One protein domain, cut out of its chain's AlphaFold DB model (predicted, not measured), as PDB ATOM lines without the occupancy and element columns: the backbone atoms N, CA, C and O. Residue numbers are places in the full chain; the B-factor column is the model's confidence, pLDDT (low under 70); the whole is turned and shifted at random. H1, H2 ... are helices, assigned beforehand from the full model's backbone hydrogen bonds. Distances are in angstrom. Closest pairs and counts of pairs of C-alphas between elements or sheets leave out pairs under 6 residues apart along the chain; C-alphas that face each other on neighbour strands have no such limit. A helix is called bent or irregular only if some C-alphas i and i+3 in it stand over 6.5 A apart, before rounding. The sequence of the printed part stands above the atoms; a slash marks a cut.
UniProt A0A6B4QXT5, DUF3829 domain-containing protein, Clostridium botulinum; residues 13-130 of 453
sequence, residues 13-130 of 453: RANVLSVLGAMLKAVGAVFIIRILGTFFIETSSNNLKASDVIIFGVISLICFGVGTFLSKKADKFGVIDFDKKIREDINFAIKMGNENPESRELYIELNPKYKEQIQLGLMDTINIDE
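AT A GLANCE: This is residues 13 to 130 of the 453 residues of the protein "DUF3829 domain-containing protein" of Clostridium botulinum (UniProt A0A6B4QXT5). H1 and H2 form a long helical hairpin; H3, H4 and H5 make a small head at the last residues of H2, while residues 39 to 45 stand free at the other end. The printed part has 118 residues with five named helices, H1 to H5 in order, and no named strand: all helix. It is extended, a rod of 79 by 26 by 15 A, with a radius of gyration of the C-alphas of 24.5 A.

IN THESE COORDINATES: H1, residues 13 to 40, begins at C-alpha 13 (92.567, 155.744, 248.521) and measures 40.5 A. H2, residues 50 to 88, measures 56.7 A. H3 is residues 90 to 99, 14.0 A; H4 is residues 101 to 110, 14.3 A, irregular, with C-alphas 102 and 105 7.6 A apart; H5 is residues 112 to 119, 10.5 A, and ends at C-alpha 119 (77.853, 185.050, 259.496).

HOW THE PARTS SIT: H1 and H2 touch, closest at C-alphas 21 and 67, 3.8 A, at a shallow tilt of 21 degrees, opposite ways. H3 and H4, a hairpin, touch closest at C-alphas 97 and 104, 4.2 A. Every O i to N i+4 pair is within hydrogen-bond range in H2, H3 and H5, against 22 of 24 in H1 and 4 of 6 in H4.

THE WHOLE: The printed part has no cut and no long link; pLDDT is under 70 at residues 36 to 48 and 121 to 130, among others.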
ATOM      1  N   ARG A  13      91.399 155.715 249.415       72.06
ATOM      2  CA  ARG A  13      92.567 155.744 248.521       72.06
ATOM      3  C   ARG A  13      93.878 155.801 249.301       72.06
ATOM      4  O   ARG A  13      94.805 155.063 248.969       72.06
ATOM      5  N   ALA A  14      93.958 156.645 250.332       69.62
ATOM      6  CA  ALA A  14      95.135 156.729 251.189       69.62
ATOM      7  C   ALA A  14      95.356 155.422 251.958       69.62
ATOM      8  O   ALA A  14      96.477 154.921 251.990       69.62
ATOM      9  N   ASN A  15      94.290 154.823 252.493       66.44
ATOM     10  CA  ASN A  15      94.379 153.569 253.237       66.44
ATOM     11  C   ASN A  15      94.888 152.420 252.358       66.44
ATOM     12  O   ASN A  15      95.840 151.742 252.734       66.44
ATOM     13  N   VAL A  16      94.336 152.251 251.150       69.81
ATOM     14  CA  VAL A  16      94.788 151.214 250.207       69.81
ATOM     15  C   VAL A  16      96.263 151.402 249.837       69.81
ATOM     16  O   VAL A  16      97.040 150.450 249.884       69.81
ATOM     17  N   LEU A  17      96.683 152.629 249.514       65.25
ATOM     18  CA  LEU A  17      98.072 152.919 249.141       65.25
ATOM     19  C   LEU A  17      99.050 152.762 250.314       65.25
ATOM     20  O   LEU A  17     100.179 152.314 250.107       65.25
ATOM     21  N   SER A  18      98.625 153.102 251.532       71.00
ATOM     22  CA  SER A  18      99.417 152.936 252.754       71.00
ATOM     23  C   SER A  18      99.635 151.456 253.076       71.00
ATOM     24  O   SER A  18     100.774 151.032 253.266       71.00
ATOM     25  N   VAL A  19      98.569 150.647 253.025       69.31
ATOM     26  CA  VAL A  19      98.635 149.193 253.247       69.31
ATOM     27  C   VAL A  19      99.521 148.524 252.200       69.31
ATOM     28  O   VAL A  19     100.442 147.793 252.558       69.31
ATOM     29  N   LEU A  20      99.332 148.831 250.912       62.06
ATOM     30  CA  LEU A  20     100.192 148.306 249.844       62.06
ATOM     31  C   LEU A  20     101.658 148.731 250.025       62.06
ATOM     32  O   LEU A  20     102.571 147.929 249.829       62.06
ATOM     33  N   GLY A  21     101.893 149.978 250.441       74.38
ATOM     34  CA  GLY A  21     103.229 150.483 250.740       74.38
ATOM     35  C   GLY A  21     103.900 149.753 251.907       74.38
ATOM     36  O   GLY A  21     105.087 149.435 251.826       74.38
ATOM     37  N   ALA A  22     103.147 149.458 252.968       71.69
ATOM     38  CA  ALA A  22     103.615 148.706 254.129       71.69
ATOM     39  C   ALA A  22     103.905 147.237 253.782       71.69
ATOM     40  O   ALA A  22     104.972 146.733 254.130       71.69
ATOM     41  N   MET A  23     103.020 146.580 253.023       70.38
ATOM     42  CA  MET A  23     103.219 145.201 252.563       70.38
ATOM     43  C   MET A  23     104.490 145.062 251.720       70.38
ATOM     44  O   MET A  23     105.276 144.145 251.943       70.38
ATOM     45  N   LEU A  24     104.749 145.994 250.797       68.38
ATOM     46  CA  LEU A  24     105.970 145.967 249.986       68.38
ATOM     47  C   LEU A  24     107.237 146.151 250.830       68.38
ATOM     48  O   LEU A  24     108.219 145.443 250.617       68.38
ATOM     49  N   LYS A  25     107.220 147.045 251.824       78.06
ATOM     50  CA  LYS A  25     108.345 147.205 252.761       78.06
ATOM     51  C   LYS A  25     108.576 145.941 253.590       78.06
ATOM     52  O   LYS A  25     109.723 145.541 253.761       78.06
ATOM     53  N   ALA A  26     107.508 145.288 254.052       73.88
ATOM     54  CA  ALA A  26     107.598 144.030 254.791       73.88
ATOM     55  C   ALA A  26     108.195 142.906 253.929       73.88
ATOM     56  O   ALA A  26     109.106 142.210 254.370       73.88
ATOM     57  N   VAL A  27     107.763 142.786 252.670       73.50
ATOM     58  CA  VAL A  27     108.355 141.846 251.704       73.50
ATOM     59  C   VAL A  27     109.845 142.140 251.507       73.50
ATOM     60  O   VAL A  27     110.659 141.223 251.578       73.50
ATOM     61  N   GLY A  28     110.228 143.411 251.335       75.94
ATOM     62  CA  GLY A  28     111.637 143.813 251.265       75.94
ATOM     63  C   GLY A  28     112.435 143.442 252.522       75.94
ATOM     64  O   GLY A  28     113.556 142.952 252.417       75.94
ATOM     65  N   ALA A  29     111.854 143.611 253.712       75.81
ATOM     66  CA  ALA A  29     112.498 143.265 254.979       75.81
ATOM     67  C   ALA A  29     112.752 141.755 255.120       75.81
ATOM     68  O   ALA A  29     113.821 141.362 255.578       75.81
ATOM     69  N   VAL A  30     111.822 140.902 254.671       76.75
ATOM     70  CA  VAL A  30     111.988 139.435 254.690       76.75
ATOM     71  C   VAL A  30     113.205 139.000 253.870       76.75
ATOM     72  O   VAL A  30     113.968 138.135 254.302       76.75
ATOM     73  N   PHE A  31     113.433 139.621 252.711       74.31
ATOM     74  CA  PHE A  31     114.607 139.331 251.887       74.31
ATOM     75  C   PHE A  31     115.914 139.793 252.548       74.31
ATOM     76  O   PHE A  31     116.896 139.055 252.508       74.31
ATOM     77  N   ILE A  32     115.922 140.943 253.234       75.00
ATOM     78  CA  ILE A  32     117.083 141.409 254.014       75.00
ATOM     79  C   ILE A  32     117.373 140.472 255.192       75.00
ATOM     80  O   ILE A  32     118.523 140.090 255.391       75.00
ATOM     81  N   ILE A  33     116.350 140.054 255.941       76.25
ATOM     82  CA  ILE A  33     116.492 139.104 257.056       76.25
ATOM     83  C   ILE A  33     117.062 137.776 256.553       76.25
ATOM     84  O   ILE A  33     117.927 137.195 257.201       76.25
ATOM     85  N   ARG A  34     116.638 137.317 255.371       71.75
ATOM     86  CA  ARG A  34     117.174 136.100 254.751       71.75
ATOM     87  C   ARG A  34     118.644 136.243 254.348       71.75
ATOM     88  O   ARG A  34     119.394 135.290 254.519       71.75
ATOM     89  N   ILE A  35     119.065 137.415 253.864       72.19
ATOM     90  CA  ILE A  35     120.482 137.717 253.599       72.19
ATOM     91  C   ILE A  35     121.270 137.731 254.920       72.19
ATOM     92  O   ILE A  35     122.269 137.029 255.043       72.19
ATOM     93  N   LEU A  36     120.808 138.465 255.934       68.75
ATOM     94  CA  LEU A  36     121.489 138.584 257.229       68.75
ATOM     95  C   LEU A  36     121.572 137.244 257.974       68.75
ATOM     96  O   LEU A  36     122.622 136.907 258.512       68.75
ATOM     97  N   GLY A  37     120.512 136.437 257.944       65.62
ATOM     98  CA  GLY A  37     120.479 135.116 258.573       65.62
ATOM     99  C   GLY A  37     121.567 134.172 258.056       65.62
ATOM    100  O   GLY A  37     122.065 133.353 258.821       65.62
ATOM    101  N   THR A  38     122.007 134.330 256.802       64.88
ATOM    102  CA  THR A  38     123.139 133.550 256.270       64.88
ATOM    103  C   THR A  38     124.513 133.993 256.746       64.88
ATOM    104  O   THR A  38     125.441 133.195 256.696       64.88
ATOM    105  N   PHE A  39     124.650 135.223 257.242       59.91
ATOM    106  CA  PHE A  39     125.904 135.714 257.819       59.91
ATOM    107  C   PHE A  39     126.029 135.424 259.321       59.91
ATOM    108  O   PHE A  39     127.147 135.386 259.826       59.91
ATOM    109  N   PHE A  40     124.912 135.221 260.034       56.38
ATOM    110  CA  PHE A  40     124.899 135.116 261.502       56.38
ATOM    111  C   PHE A  40     124.487 133.744 262.060       56.38
ATOM    112  O   PHE A  40     124.721 133.493 263.240       56.38
ATOM    113  N   ILE A  41     123.890 132.850 261.261       54.00
ATOM    114  CA  ILE A  41     123.469 131.517 261.719       54.00
ATOM    115  C   ILE A  41     124.234 130.447 260.936       54.00
ATOM    116  O   ILE A  41     123.877 130.097 259.810       54.00
ATOM    117  N   GLU A  42     125.272 129.892 261.559       50.22
ATOM    118  CA  GLU A  42     126.041 128.761 261.040       50.22
ATOM    119  C   GLU A  42     125.208 127.471 261.194       50.22
ATOM    120  O   GLU A  42     125.317 126.718 262.157       50.22
ATOM    121  N   THR A  43     124.280 127.248 260.261       50.25
ATOM    122  CA  THR A  43     123.530 125.987 260.138       50.25
ATOM    123  C   THR A  43     123.862 125.326 258.810       50.25
ATOM    124  O   THR A  43     123.958 125.982 257.773       50.25
ATOM    125  N   SER A  44     124.044 124.005 258.846       46.53
ATOM    126  CA  SER A  44     124.660 123.173 257.800       46.53
ATOM    127  C   SER A  44     123.886 123.045 256.474       46.53
ATOM    128  O   SER A  44     124.214 122.180 255.664       46.53
ATOM    129  N   SER A  45     122.878 123.886 256.212       53.38
ATOM    130  CA  SER A  45     122.029 123.793 255.013       53.38
ATOM    131  C   SER A  45     121.852 125.085 254.199       53.38
ATOM    132  O   SER A  45     121.212 125.038 253.147       53.38
ATOM    133  N   ASN A  46     122.439 126.224 254.586       55.72
ATOM    134  CA  ASN A  46     122.230 127.493 253.871       55.72
ATOM    135  C   ASN A  46     123.341 127.821 252.855       55.72
ATOM    136  O   ASN A  46     124.198 128.664 253.097       55.72
ATOM    137  N   ASN A  47     123.282 127.208 251.667       62.06
ATOM    138  CA  ASN A  47     124.138 127.554 250.521       62.06
ATOM    139  C   ASN A  47     123.469 128.600 249.610       62.06
ATOM    140  O   ASN A  47     123.041 128.292 248.496       62.06
ATOM    141  N   LEU A  48     123.358 129.841 250.083       65.38
ATOM    142  CA  LEU A  48     122.931 130.977 249.257       65.38
ATOM    143  C   LEU A  48     124.095 131.404 248.347       65.38
ATOM    144  O   LEU A  48     125.177 131.734 248.834       65.38
ATOM    145  N   LYS A  49     123.909 131.379 247.019       77.94
ATOM    146  CA  LYS A  49     124.970 131.793 246.085       77.94
ATOM    147  C   LYS A  49     125.112 133.313 246.098       77.94
ATOM    148  O   LYS A  49     124.146 134.036 246.326       77.94
ATOM    149  N   ALA A  50     126.296 133.819 245.747       73.81
ATOM    150  CA  ALA A  50     126.529 135.262 245.607       73.81
ATOM    151  C   ALA A  50     125.521 135.940 244.651       73.81
ATOM    152  O   ALA A  50     125.095 137.066 244.895       73.81
ATOM    153  N   SER A  51     125.077 135.230 243.605       72.56
ATOM    154  CA  SER A  51     124.010 135.682 242.703       72.56
ATOM    155  C   SER A  51     122.680 135.915 243.417       72.56
ATOM    156  O   SER A  51     121.980 136.874 243.112       72.56
ATOM    157  N   ASP A  52     122.343 135.071 244.388       74.50
ATOM    158  CA  ASP A  52     121.063 135.114 245.092       74.50
ATOM    159  C   ASP A  52     121.042 136.271 246.098       74.50
ATOM    160  O   ASP A  52     120.035 136.961 246.224       74.50
ATOM    161  N   VAL A  53     122.181 136.558 246.742       74.69
ATOM    162  CA  VAL A  53     122.357 137.742 247.602       74.69
ATOM    163  C   VAL A  53     122.177 139.032 246.801       74.69
ATOM    164  O   VAL A  53     121.480 139.943 247.247       74.69
ATOM    165  N   ILE A  54     122.746 139.101 245.592       78.56
ATOM    166  CA  ILE A  54     122.587 140.258 244.700       78.56
ATOM    167  C   ILE A  54     121.124 140.400 244.262       78.56
ATOM    168  O   ILE A  54     120.562 141.492 244.351       78.56
ATOM    169  N   ILE A  55     120.480 139.307 243.840       78.19
ATOM    170  CA  ILE A  55     119.074 139.313 243.406       78.19
ATOM    171  C   ILE A  55     118.153 139.743 244.555       78.19
ATOM    172  O   ILE A  55     117.324 140.637 244.375       78.19
ATOM    173  N   PHE A  56     118.318 139.175 245.751       76.38
ATOM    174  CA  PHE A  56     117.523 139.551 246.921       76.38
ATOM    175  C   PHE A  56     117.801 140.982 247.383       76.38
ATOM    176  O   PHE A  56     116.864 141.674 247.782       76.38
ATOM    177  N   GLY A  57     119.038 141.470 247.259       75.06
ATOM    178  CA  GLY A  57     119.381 142.868 247.520       75.06
ATOM    179  C   GLY A  57     118.659 143.833 246.575       75.06
ATOM    180  O   GLY A  57     118.042 144.798 247.027       75.06
ATOM    181  N   VAL A  58     118.656 143.540 245.269       83.06
ATOM    182  CA  VAL A  58     117.958 144.352 244.255       83.06
ATOM    183  C   VAL A  58     116.441 144.329 244.468       83.06
ATOM    184  O   VAL A  58     115.810 145.387 244.460       83.06
ATOM    185  N   ILE A  59     115.851 143.155 244.720       77.81
ATOM    186  CA  ILE A  59     114.411 143.023 245.002       77.81
ATOM    187  C   ILE A  59     114.034 143.813 246.259       77.81
ATOM    188  O   ILE A  59     113.053 144.555 246.245       77.81
ATOM    189  N   SER A  60     114.837 143.718 247.324       77.69
ATOM    190  CA  SER A  60     114.612 144.472 248.560       77.69
ATOM    191  C   SER A  60     114.616 145.976 248.297       77.69
ATOM    192  O   SER A  60     113.683 146.672 248.696       77.69
ATOM    193  N   LEU A  61     115.616 146.476 247.565       83.81
ATOM    194  CA  LEU A  61     115.739 147.898 247.243       83.81
ATOM    195  C   LEU A  61     114.533 148.414 246.443       83.81
ATOM    196  O   LEU A  61     113.993 149.476 246.758       83.81
ATOM    197  N   ILE A  62     114.070 147.648 245.449       83.88
ATOM    198  CA  ILE A  62     112.883 147.988 244.651       83.88
ATOM    199  C   ILE A  62     111.632 148.006 245.535       83.88
ATOM    200  O   ILE A  62     110.876 148.978 245.507       83.88
ATOM    201  N   CYS A  63     111.429 146.979 246.362       75.00
ATOM    202  CA  CYS A  63     110.290 146.880 247.274       75.00
ATOM    203  C   CYS A  63     110.235 148.048 248.273       75.00
ATOM    204  O   CYS A  63     109.181 148.665 248.446       75.00
ATOM    205  N   PHE A  64     111.369 148.425 248.873       71.44
ATOM    206  CA  PHE A  64     111.447 149.589 249.759       71.44
ATOM    207  C   PHE A  64     111.235 150.911 249.012       71.44
ATOM    208  O   PHE A  64     110.526 151.789 249.517       71.44
ATOM    209  N   GLY A  65     111.800 151.057 247.810       79.44
ATOM    210  CA  GLY A  65     111.636 152.244 246.972       79.44
ATOM    211  C   GLY A  65     110.177 152.472 246.567       79.44
ATOM    212  O   GLY A  65     109.616 153.541 246.829       79.44
ATOM    213  N   VAL A  66     109.530 151.444 246.010       80.44
ATOM    214  CA  VAL A  66     108.114 151.483 245.614       80.44
ATOM    215  C   VAL A  66     107.216 151.638 246.841       80.44
ATOM    216  O   VAL A  66     106.335 152.496 246.844       80.44
ATOM    217  N   GLY A  67     107.469 150.896 247.923       76.44
ATOM    218  CA  GLY A  67     106.685 151.007 249.153       76.44
ATOM    219  C   GLY A  67     106.744 152.407 249.771       76.44
ATOM    220  O   GLY A  67     105.732 152.945 250.231       76.44
ATOM    221  N   THR A  68     107.911 153.054 249.731       75.56
ATOM    222  CA  THR A  68     108.086 154.442 250.191       75.56
ATOM    223  C   THR A  68     107.382 155.439 249.273       75.56
ATOM    224  O   THR A  68     106.755 156.380 249.759       75.56
ATOM    225  N   PHE A  69     107.428 155.228 247.957       83.25
ATOM    226  CA  PHE A  69     106.692 156.046 246.992       83.25
ATOM    227  C   PHE A  69     105.171 155.962 247.196       83.25
ATOM    228  O   PHE A  69     104.506 157.000 247.233       83.25
ATOM    229  N   LEU A  70     104.625 154.756 247.393       66.50
ATOM    230  CA  LEU A  70     103.199 154.554 247.672       66.50
ATOM    231  C   LEU A  70     102.780 155.197 248.997       66.50
ATOM    232  O   LEU A  70     101.756 155.873 249.030       66.50
ATOM    233  N   SER A  71     103.611 155.095 250.042       73.06
ATOM    234  CA  SER A  71     103.364 155.777 251.326       73.06
ATOM    235  C   SER A  71     103.274 157.301 251.137       73.06
ATOM    236  O   SER A  71     102.311 157.929 251.560       73.06
ATOM    237  N   LYS A  72     104.213 157.903 250.386       75.88
ATOM    238  CA  LYS A  72     104.187 159.348 250.080       75.88
ATOM    239  C   LYS A  72     102.964 159.764 249.252       75.88
ATOM    240  O   LYS A  72     102.468 160.883 249.387       75.88
ATOM    241  N   LYS A  73     102.488 158.898 248.353       75.81
ATOM    242  CA  LYS A  73     101.257 159.139 247.583       75.81
ATOM    243  C   LYS A  73     100.013 159.020 248.460       75.81
ATOM    244  O   LYS A  73      99.112 159.834 248.280       75.81
ATOM    245  N   ALA A  74      99.984 158.075 249.400       68.56
ATOM    246  CA  ALA A  74      98.908 157.925 250.374       68.56
ATOM    247  C   ALA A  74      98.718 159.209 251.190       68.56
ATOM    248  O   ALA A  74      97.603 159.720 251.245       68.56
ATOM    249  N   ASP A  75      99.805 159.798 251.693       70.12
ATOM    250  CA  ASP A  75      99.757 161.074 252.419       70.12
ATOM    251  C   ASP A  75      99.153 162.191 251.559       70.12
ATOM    252  O   ASP A  75      98.267 162.928 251.994       70.12
ATOM    253  N   LYS A  76      99.584 162.289 250.292       75.25
ATOM    254  CA  LYS A  76      99.074 163.299 249.357       75.25
ATOM    255  C   LYS A  76      97.577 163.125 249.081       75.25
ATOM    256  O   LYS A  76      96.856 164.118 249.045       75.25
ATOM    257  N   PHE A  77      97.112 161.896 248.865       71.56
ATOM    258  CA  PHE A  77      95.690 161.625 248.639       71.56
ATOM    259  C   PHE A  77      94.852 161.809 249.904       71.56
ATOM    260  O   PHE A  77      93.749 162.328 249.804       71.56
ATOM    261  N   GLY A  78      95.392 161.478 251.079       68.81
ATOM    262  CA  GLY A  78      94.730 161.715 252.359       68.81
ATOM    263  C   GLY A  78      94.430 163.196 252.580       68.81
ATOM    264  O   GLY A  78      93.316 163.533 252.961       68.81
ATOM    265  N   VAL A  79      95.381 164.081 252.264       71.06
ATOM    266  CA  VAL A  79      95.170 165.539 252.329       71.06
ATOM    267  C   VAL A  79      94.133 166.003 251.301       71.06
ATOM    268  O   VAL A  79      93.232 166.755 251.646       71.06
ATOM    269  N   ILE A  80      94.208 165.528 250.052       75.62
ATOM    270  CA  ILE A  80      93.241 165.911 249.006       75.62
ATOM    271  C   ILE A  80      91.813 165.492 249.381       75.62
ATOM    272  O   ILE A  80      90.879 166.278 249.233       75.62
ATOM    273  N   ASP A  81      91.639 164.260 249.856       74.06
ATOM    274  CA  ASP A  81      90.327 163.728 250.218       74.06
ATOM    275  C   ASP A  81      89.780 164.405 251.485       74.06
ATOM    276  O   ASP A  81      88.576 164.641 251.580       74.06
ATOM    277  N   PHE A  82      90.655 164.768 252.428       78.88
ATOM    278  CA  PHE A  82      90.298 165.565 253.600       78.88
ATOM    279  C   PHE A  82      89.802 166.956 253.204       78.88
ATOM    280  O   PHE A  82      88.691 167.329 253.570       78.88
ATOM    281  N   ASP A  83      90.571 167.688 252.393       78.88
ATOM    282  CA  ASP A  83      90.203 169.021 251.906       78.88
ATOM    283  C   ASP A  83      88.879 168.995 251.154       78.88
ATOM    284  O   ASP A  83      88.043 169.885 251.313       78.88
ATOM    285  N   LYS A  84      88.685 167.971 250.318       82.94
ATOM    286  CA  LYS A  84      87.437 167.773 249.589       82.94
ATOM    287  C   LYS A  84      86.273 167.569 250.558       82.94
ATOM    288  O   LYS A  84      85.245 168.223 250.411       82.94
ATOM    289  N   LYS A  85      86.443 166.716 251.570       80.81
ATOM    290  CA  LYS A  85      85.388 166.444 252.548       80.81
ATOM    291  C   LYS A  85      85.070 167.659 253.417       80.81
ATOM    292  O   LYS A  85      83.898 167.923 253.647       80.81
ATOM    293  N   ILE A  86      86.075 168.442 253.817       84.62
ATOM    294  CA  ILE A  86      85.866 169.731 254.491       84.62
ATOM    295  C   ILE A  86      85.025 170.669 253.620       84.62
ATOM    296  O   ILE A  86      84.105 171.285 254.137       84.62
ATOM    297  N   ARG A  87      85.289 170.775 252.312       86.69
ATOM    298  CA  ARG A  87      84.525 171.667 251.411       86.69
ATOM    299  C   ARG A  87      83.076 171.226 251.207       86.69
ATOM    300  O   ARG A  87      82.201 172.071 251.044       86.69
ATOM    301  N   GLU A  88      82.840 169.919 251.145       86.25
ATOM    302  CA  GLU A  88      81.564 169.349 250.694       86.25
ATOM    303  C   GLU A  88      80.607 168.998 251.844       86.25
ATOM    304  O   GLU A  88      79.392 169.079 251.669       86.25
ATOM    305  N   ASP A  89      81.131 168.649 253.022       85.00
ATOM    306  CA  ASP A  89      80.353 168.189 254.173       85.00
ATOM    307  C   ASP A  89      80.489 169.173 255.342       85.00
ATOM    308  O   ASP A  89      81.524 169.265 256.003       85.00
ATOM    309  N   ILE A  90      79.419 169.932 255.586       81.06
ATOM    310  CA  ILE A  90      79.380 170.942 256.646       81.06
ATOM    311  C   ILE A  90      79.465 170.331 258.044       81.06
ATOM    312  O   ILE A  90      80.164 170.874 258.892       81.06
ATOM    313  N   ASN A  91      78.823 169.185 258.287       75.56
ATOM    314  CA  ASN A  91      78.853 168.542 259.598       75.56
ATOM    315  C   ASN A  91      80.259 168.022 259.888       75.56
ATOM    316  O   ASN A  91      80.762 168.166 261.000       75.56
ATOM    317  N   PHE A  92      80.923 167.488 258.864       79.31
ATOM    318  CA  PHE A  92      82.325 167.112 258.953       79.31
ATOM    319  C   PHE A  92      83.234 168.328 259.173       79.31
ATOM    320  O   PHE A  92      84.113 168.272 260.026       79.31
ATOM    321  N   ALA A  93      83.016 169.446 258.476       77.31
ATOM    322  CA  ALA A  93      83.797 170.670 258.672       77.31
ATOM    323  C   ALA A  93      83.616 171.276 260.075       77.31
ATOM    324  O   ALA A  93      84.600 171.684 260.694       77.31
ATOM    325  N   ILE A  94      82.386 171.284 260.600       74.50
ATOM    326  CA  ILE A  94      82.070 171.707 261.971       74.50
ATOM    327  C   ILE A  94      82.765 170.788 262.970       74.50
ATOM    328  O   ILE A  94      83.507 171.275 263.820       74.50
ATOM    329  N   LYS A  95      82.598 169.468 262.817       78.75
ATOM    330  CA  LYS A  95      83.252 168.454 263.651       78.75
ATOM    331  C   LYS A  95      84.767 168.655 263.683       78.75
ATOM    332  O   LYS A  95      85.338 168.793 264.758       78.75
ATOM    333  N   MET A  96      85.408 168.787 262.520       76.00
ATOM    334  CA  MET A  96      86.852 169.022 262.445       76.00
ATOM    335  C   MET A  96      87.263 170.372 263.049       76.00
ATOM    336  O   MET A  96      88.335 170.467 263.643       76.00
ATOM    337  N   GLY A  97      86.428 171.410 262.927       70.81
ATOM    338  CA  GLY A  97      86.639 172.706 263.577       70.81
ATOM    339  C   GLY A  97      86.549 172.656 265.100       70.81
ATOM    340  O   GLY A  97      87.252 173.412 265.763       70.81
ATOM    341  N   ASN A  98      85.743 171.747 265.645       66.62
ATOM    342  CA  ASN A  98      85.644 171.514 267.084       66.62
ATOM    343  C   ASN A  98      86.809 170.646 267.591       66.62
ATOM    344  O   ASN A  98      87.407 170.948 268.620       66.62
ATOM    345  N   GLU A  99      87.186 169.609 266.840       64.69
ATOM    346  CA  GLU A  99      88.285 168.699 267.196       64.69
ATOM    347  C   GLU A  99      89.670 169.355 267.084       64.69
ATOM    348  O   GLU A  99      90.556 169.095 267.908       64.69
ATOM    349  N   ASN A 100      89.855 170.224 266.083       63.84
ATOM    350  CA  ASN A 100      91.087 170.969 265.832       63.84
ATOM    351  C   ASN A 100      90.814 172.487 265.714       63.84
ATOM    352  O   ASN A 100      90.837 173.038 264.603       63.84
ATOM    353  N   PRO A 101      90.593 173.169 266.857       63.69
ATOM    354  CA  PRO A 101      90.279 174.597 266.904       63.69
ATOM    355  C   PRO A 101      91.339 175.484 266.242       63.69
ATOM    356  O   PRO A 101      90.992 176.474 265.604       63.69
ATOM    357  N   GLU A 102      92.621 175.100 266.308       66.00
ATOM    358  CA  GLU A 102      93.735 175.844 265.695       66.00
ATOM    359  C   GLU A 102      93.633 175.931 264.164       66.00
ATOM    360  O   GLU A 102      94.211 176.816 263.540       66.00
ATOM    361  N   SER A 103      92.908 174.998 263.541       69.94
ATOM    362  CA  SER A 103      92.657 174.972 262.096       69.94
ATOM    363  C   SER A 103      91.207 175.326 261.742       69.94
ATOM    364  O   SER A 103      90.826 175.229 260.577       69.94
ATOM    365  N   ARG A 104      90.387 175.752 262.715       73.75
ATOM    366  CA  ARG A 104      88.956 176.022 262.512       73.75
ATOM    367  C   ARG A 104      88.705 177.157 261.530       73.75
ATOM    368  O   ARG A 104      87.860 176.992 260.659       73.75
ATOM    369  N   GLU A 105      89.447 178.260 261.621       77.88
ATOM    370  CA  GLU A 105      89.330 179.371 260.659       77.88
ATOM    371  C   GLU A 105      89.566 178.898 259.226       77.88
ATOM    372  O   GLU A 105      88.814 179.246 258.319       77.88
ATOM    373  N   LEU A 106      90.553 178.022 259.039       78.00
ATOM    374  CA  LEU A 106      90.847 177.424 257.746       78.00
ATOM    375  C   LEU A 106      89.699 176.522 257.268       78.00
ATOM    376  O   LEU A 106      89.367 176.535 256.090       78.00
ATOM    377  N   TYR A 107      89.048 175.763 258.152       83.44
ATOM    378  CA  TYR A 107      87.887 174.945 257.772       83.44
ATOM    379  C   TYR A 107      86.643 175.785 257.465       83.44
ATOM    380  O   TYR A 107      85.902 175.449 256.542       83.44
ATOM    381  N   ILE A 108      86.443 176.890 258.189       81.44
ATOM    382  CA  ILE A 108      85.405 177.886 257.900       81.44
ATOM    383  C   ILE A 108      85.669 178.519 256.530       81.44
ATOM    384  O   ILE A 108      84.758 178.631 255.716       81.44
ATOM    385  N   GLU A 109      86.915 178.889 256.232       85.12
ATOM    386  CA  GLU A 109      87.293 179.450 254.934       85.12
ATOM    387  C   GLU A 109      87.092 178.442 253.791       85.12
ATOM    388  O   GLU A 109      86.611 178.802 252.713       85.12
ATOM    389  N   LEU A 110      87.424 177.173 254.029       82.56
ATOM    390  CA  LEU A 110      87.313 176.108 253.036       82.56
ATOM    391  C   LEU A 110      85.868 175.644 252.796       82.56
ATOM    392  O   LEU A 110      85.604 175.110 251.720       82.56
ATOM    393  N   ASN A 111      84.934 175.841 253.731       88.75
ATOM    394  CA  ASN A 111      83.532 175.444 253.577       88.75
ATOM    395  C   ASN A 111      82.591 176.669 253.528       88.75
ATOM    396  O   ASN A 111      82.266 177.240 254.572       88.75
ATOM    397  N   PRO A 112      82.069 177.047 252.340       85.81
ATOM    398  CA  PRO A 112      81.208 178.222 252.187       85.81
ATOM    399  C   PRO A 112      79.949 178.204 253.061       85.81
ATOM    400  O   PRO A 112      79.550 179.247 253.567       85.81
ATOM    401  N   LYS A 113      79.349 177.025 253.277       81.19
ATOM    402  CA  LYS A 113      78.137 176.887 254.100       81.19
ATOM    403  C   LYS A 113      78.449 177.034 255.589       81.19
ATOM    404  O   LYS A 113      77.653 177.603 256.326       81.19
ATOM    405  N   TYR A 114      79.613 176.558 256.031       79.88
ATOM    406  CA  TYR A 114      80.075 176.764 257.404       79.88
ATOM    407  C   TYR A 114      80.329 178.258 257.669       79.88
ATOM    408  O   TYR A 114      79.873 178.804 258.674       79.88
ATOM    409  N   LYS A 115      80.970 178.951 256.722       83.19
ATOM    410  CA  LYS A 115      81.162 180.407 256.774       83.19
ATOM    411  C   LYS A 115      79.846 181.178 256.851       83.19
ATOM    412  O   LYS A 115      79.727 182.092 257.661       83.19
ATOM    413  N   GLU A 116      78.865 180.793 256.042       80.31
ATOM    414  CA  GLU A 116      77.533 181.399 256.028       80.31
ATOM    415  C   GLU A 116      76.804 181.221 257.374       80.31
ATOM    416  O   GLU A 116      76.254 182.186 257.898       80.31
ATOM    417  N   GLN A 117      76.868 180.038 257.998       73.62
ATOM    418  CA  GLN A 117      76.236 179.794 259.307       73.62
ATOM    419  C   GLN A 117      76.818 180.653 260.439       73.62
ATOM    420  O   GLN A 117      76.066 181.118 261.295       73.62
ATOM    421  N   ILE A 118      78.131 180.903 260.424       72.69
ATOM    422  CA  ILE A 118      78.791 181.811 261.374       72.69
ATOM    423  C   ILE A 118      78.353 183.262 261.124       72.69
ATOM    424  O   ILE A 118      78.030 183.983 262.063       72.69
ATOM    425  N   GLN A 119      78.285 183.692 259.859       76.94
ATOM    426  CA  GLN A 119      77.853 185.050 259.496       76.94
ATOM    427  C   GLN A 119      76.387 185.330 259.848       76.94
ATOM    428  O   GLN A 119      76.042 186.465 260.167       76.94
ATOM    429  N   LEU A 120      75.536 184.303 259.809       71.94
ATOM    430  CA  LEU A 120      74.129 184.381 260.201       71.94
ATOM    431  C   LEU A 120      73.911 184.313 261.724       71.94
ATOM    432  O   LEU A 120      72.766 184.385 262.163       71.94
ATOM    433  N   GLY A 121      74.971 184.161 262.531       60.34
ATOM    434  CA  GLY A 121      74.868 184.058 263.991       60.34
ATOM    435  C   GLY A 121      74.179 182.779 264.478       60.34
ATOM    436  O   GLY A 121      73.715 182.721 265.609       60.34
ATOM    437  N   LEU A 122      74.085 181.757 263.621       55.81
ATOM    438  CA  LEU A 122      73.474 180.460 263.946       55.81
ATOM    439  C   LEU A 122      74.445 179.522 264.680       55.81
ATOM    440  O   LEU A 122      74.054 178.441 265.113       55.81
ATOM    441  N   MET A 123      75.712 179.921 264.774       56.59
ATOM    442  CA  MET A 123      76.811 179.211 265.418       56.59
ATOM    443  C   MET A 123      77.703 180.254 266.100       56.59
ATOM    444  O   MET A 123      78.151 181.196 265.443       56.59
ATOM    445  N   ASP A 124      77.990 180.078 267.390       52.84
ATOM    446  CA  ASP A 124      78.854 181.003 268.126       52.84
ATOM    447  C   ASP A 124      80.306 180.935 267.625       52.84
ATOM    448  O   ASP A 124      80.895 179.857 267.430       52.84
ATOM    449  N   THR A 125      80.923 182.106 267.448       48.06
ATOM    450  CA  THR A 125      82.372 182.230 267.280       48.06
ATOM    451  C   THR A 125      83.024 181.928 268.620       48.06
ATOM    452  O   THR A 125      83.153 182.805 269.472       48.06
ATOM    453  N   ILE A 126      83.390 180.667 268.839       48.81
ATOM    454  CA  ILE A 126      84.065 180.284 270.076       48.81
ATOM    455  C   ILE A 126      85.410 181.018 270.144       48.81
ATOM    456  O   ILE A 126      86.217 180.926 269.217       48.81
ATOM    457  N   ASN A 127      85.640 181.730 271.246       44.97
ATOM    458  CA  ASN A 127      86.895 182.406 271.530       44.97
ATOM    459  C   ASN A 127      88.022 181.359 271.657       44.97
ATOM    460  O   ASN A 127      88.006 180.505 272.548       44.97
ATOM    461  N   ILE A 128      88.975 181.395 270.722       39.59
ATOM    462  CA  ILE A 128      90.059 180.408 270.581       39.59
ATOM    463  C   ILE A 128      90.933 180.370 271.845       39.59
ATOM    464  O   ILE A 128      91.399 179.293 272.226       39.59
ATOM    465  N   ASP A 129      91.063 181.496 272.552       40.44
ATOM    466  CA  ASP A 129      91.791 181.563 273.818       40.44
ATOM    467  C   ASP A 129      91.055 180.805 274.936       40.44
ATOM    468  O   ASP A 129      91.687 180.090 275.703       40.44
ATOM    469  N   GLU A 130      89.719 180.819 274.976       38.84
ATOM    470  CA  GLU A 130      88.918 180.071 275.960       38.84
ATOM    471  C   GLU A 130      88.954 178.549 275.748       38.84
ATOM    472  O   GLU A 130      88.903 177.786 276.715       38.84
TER     473      GLU A 130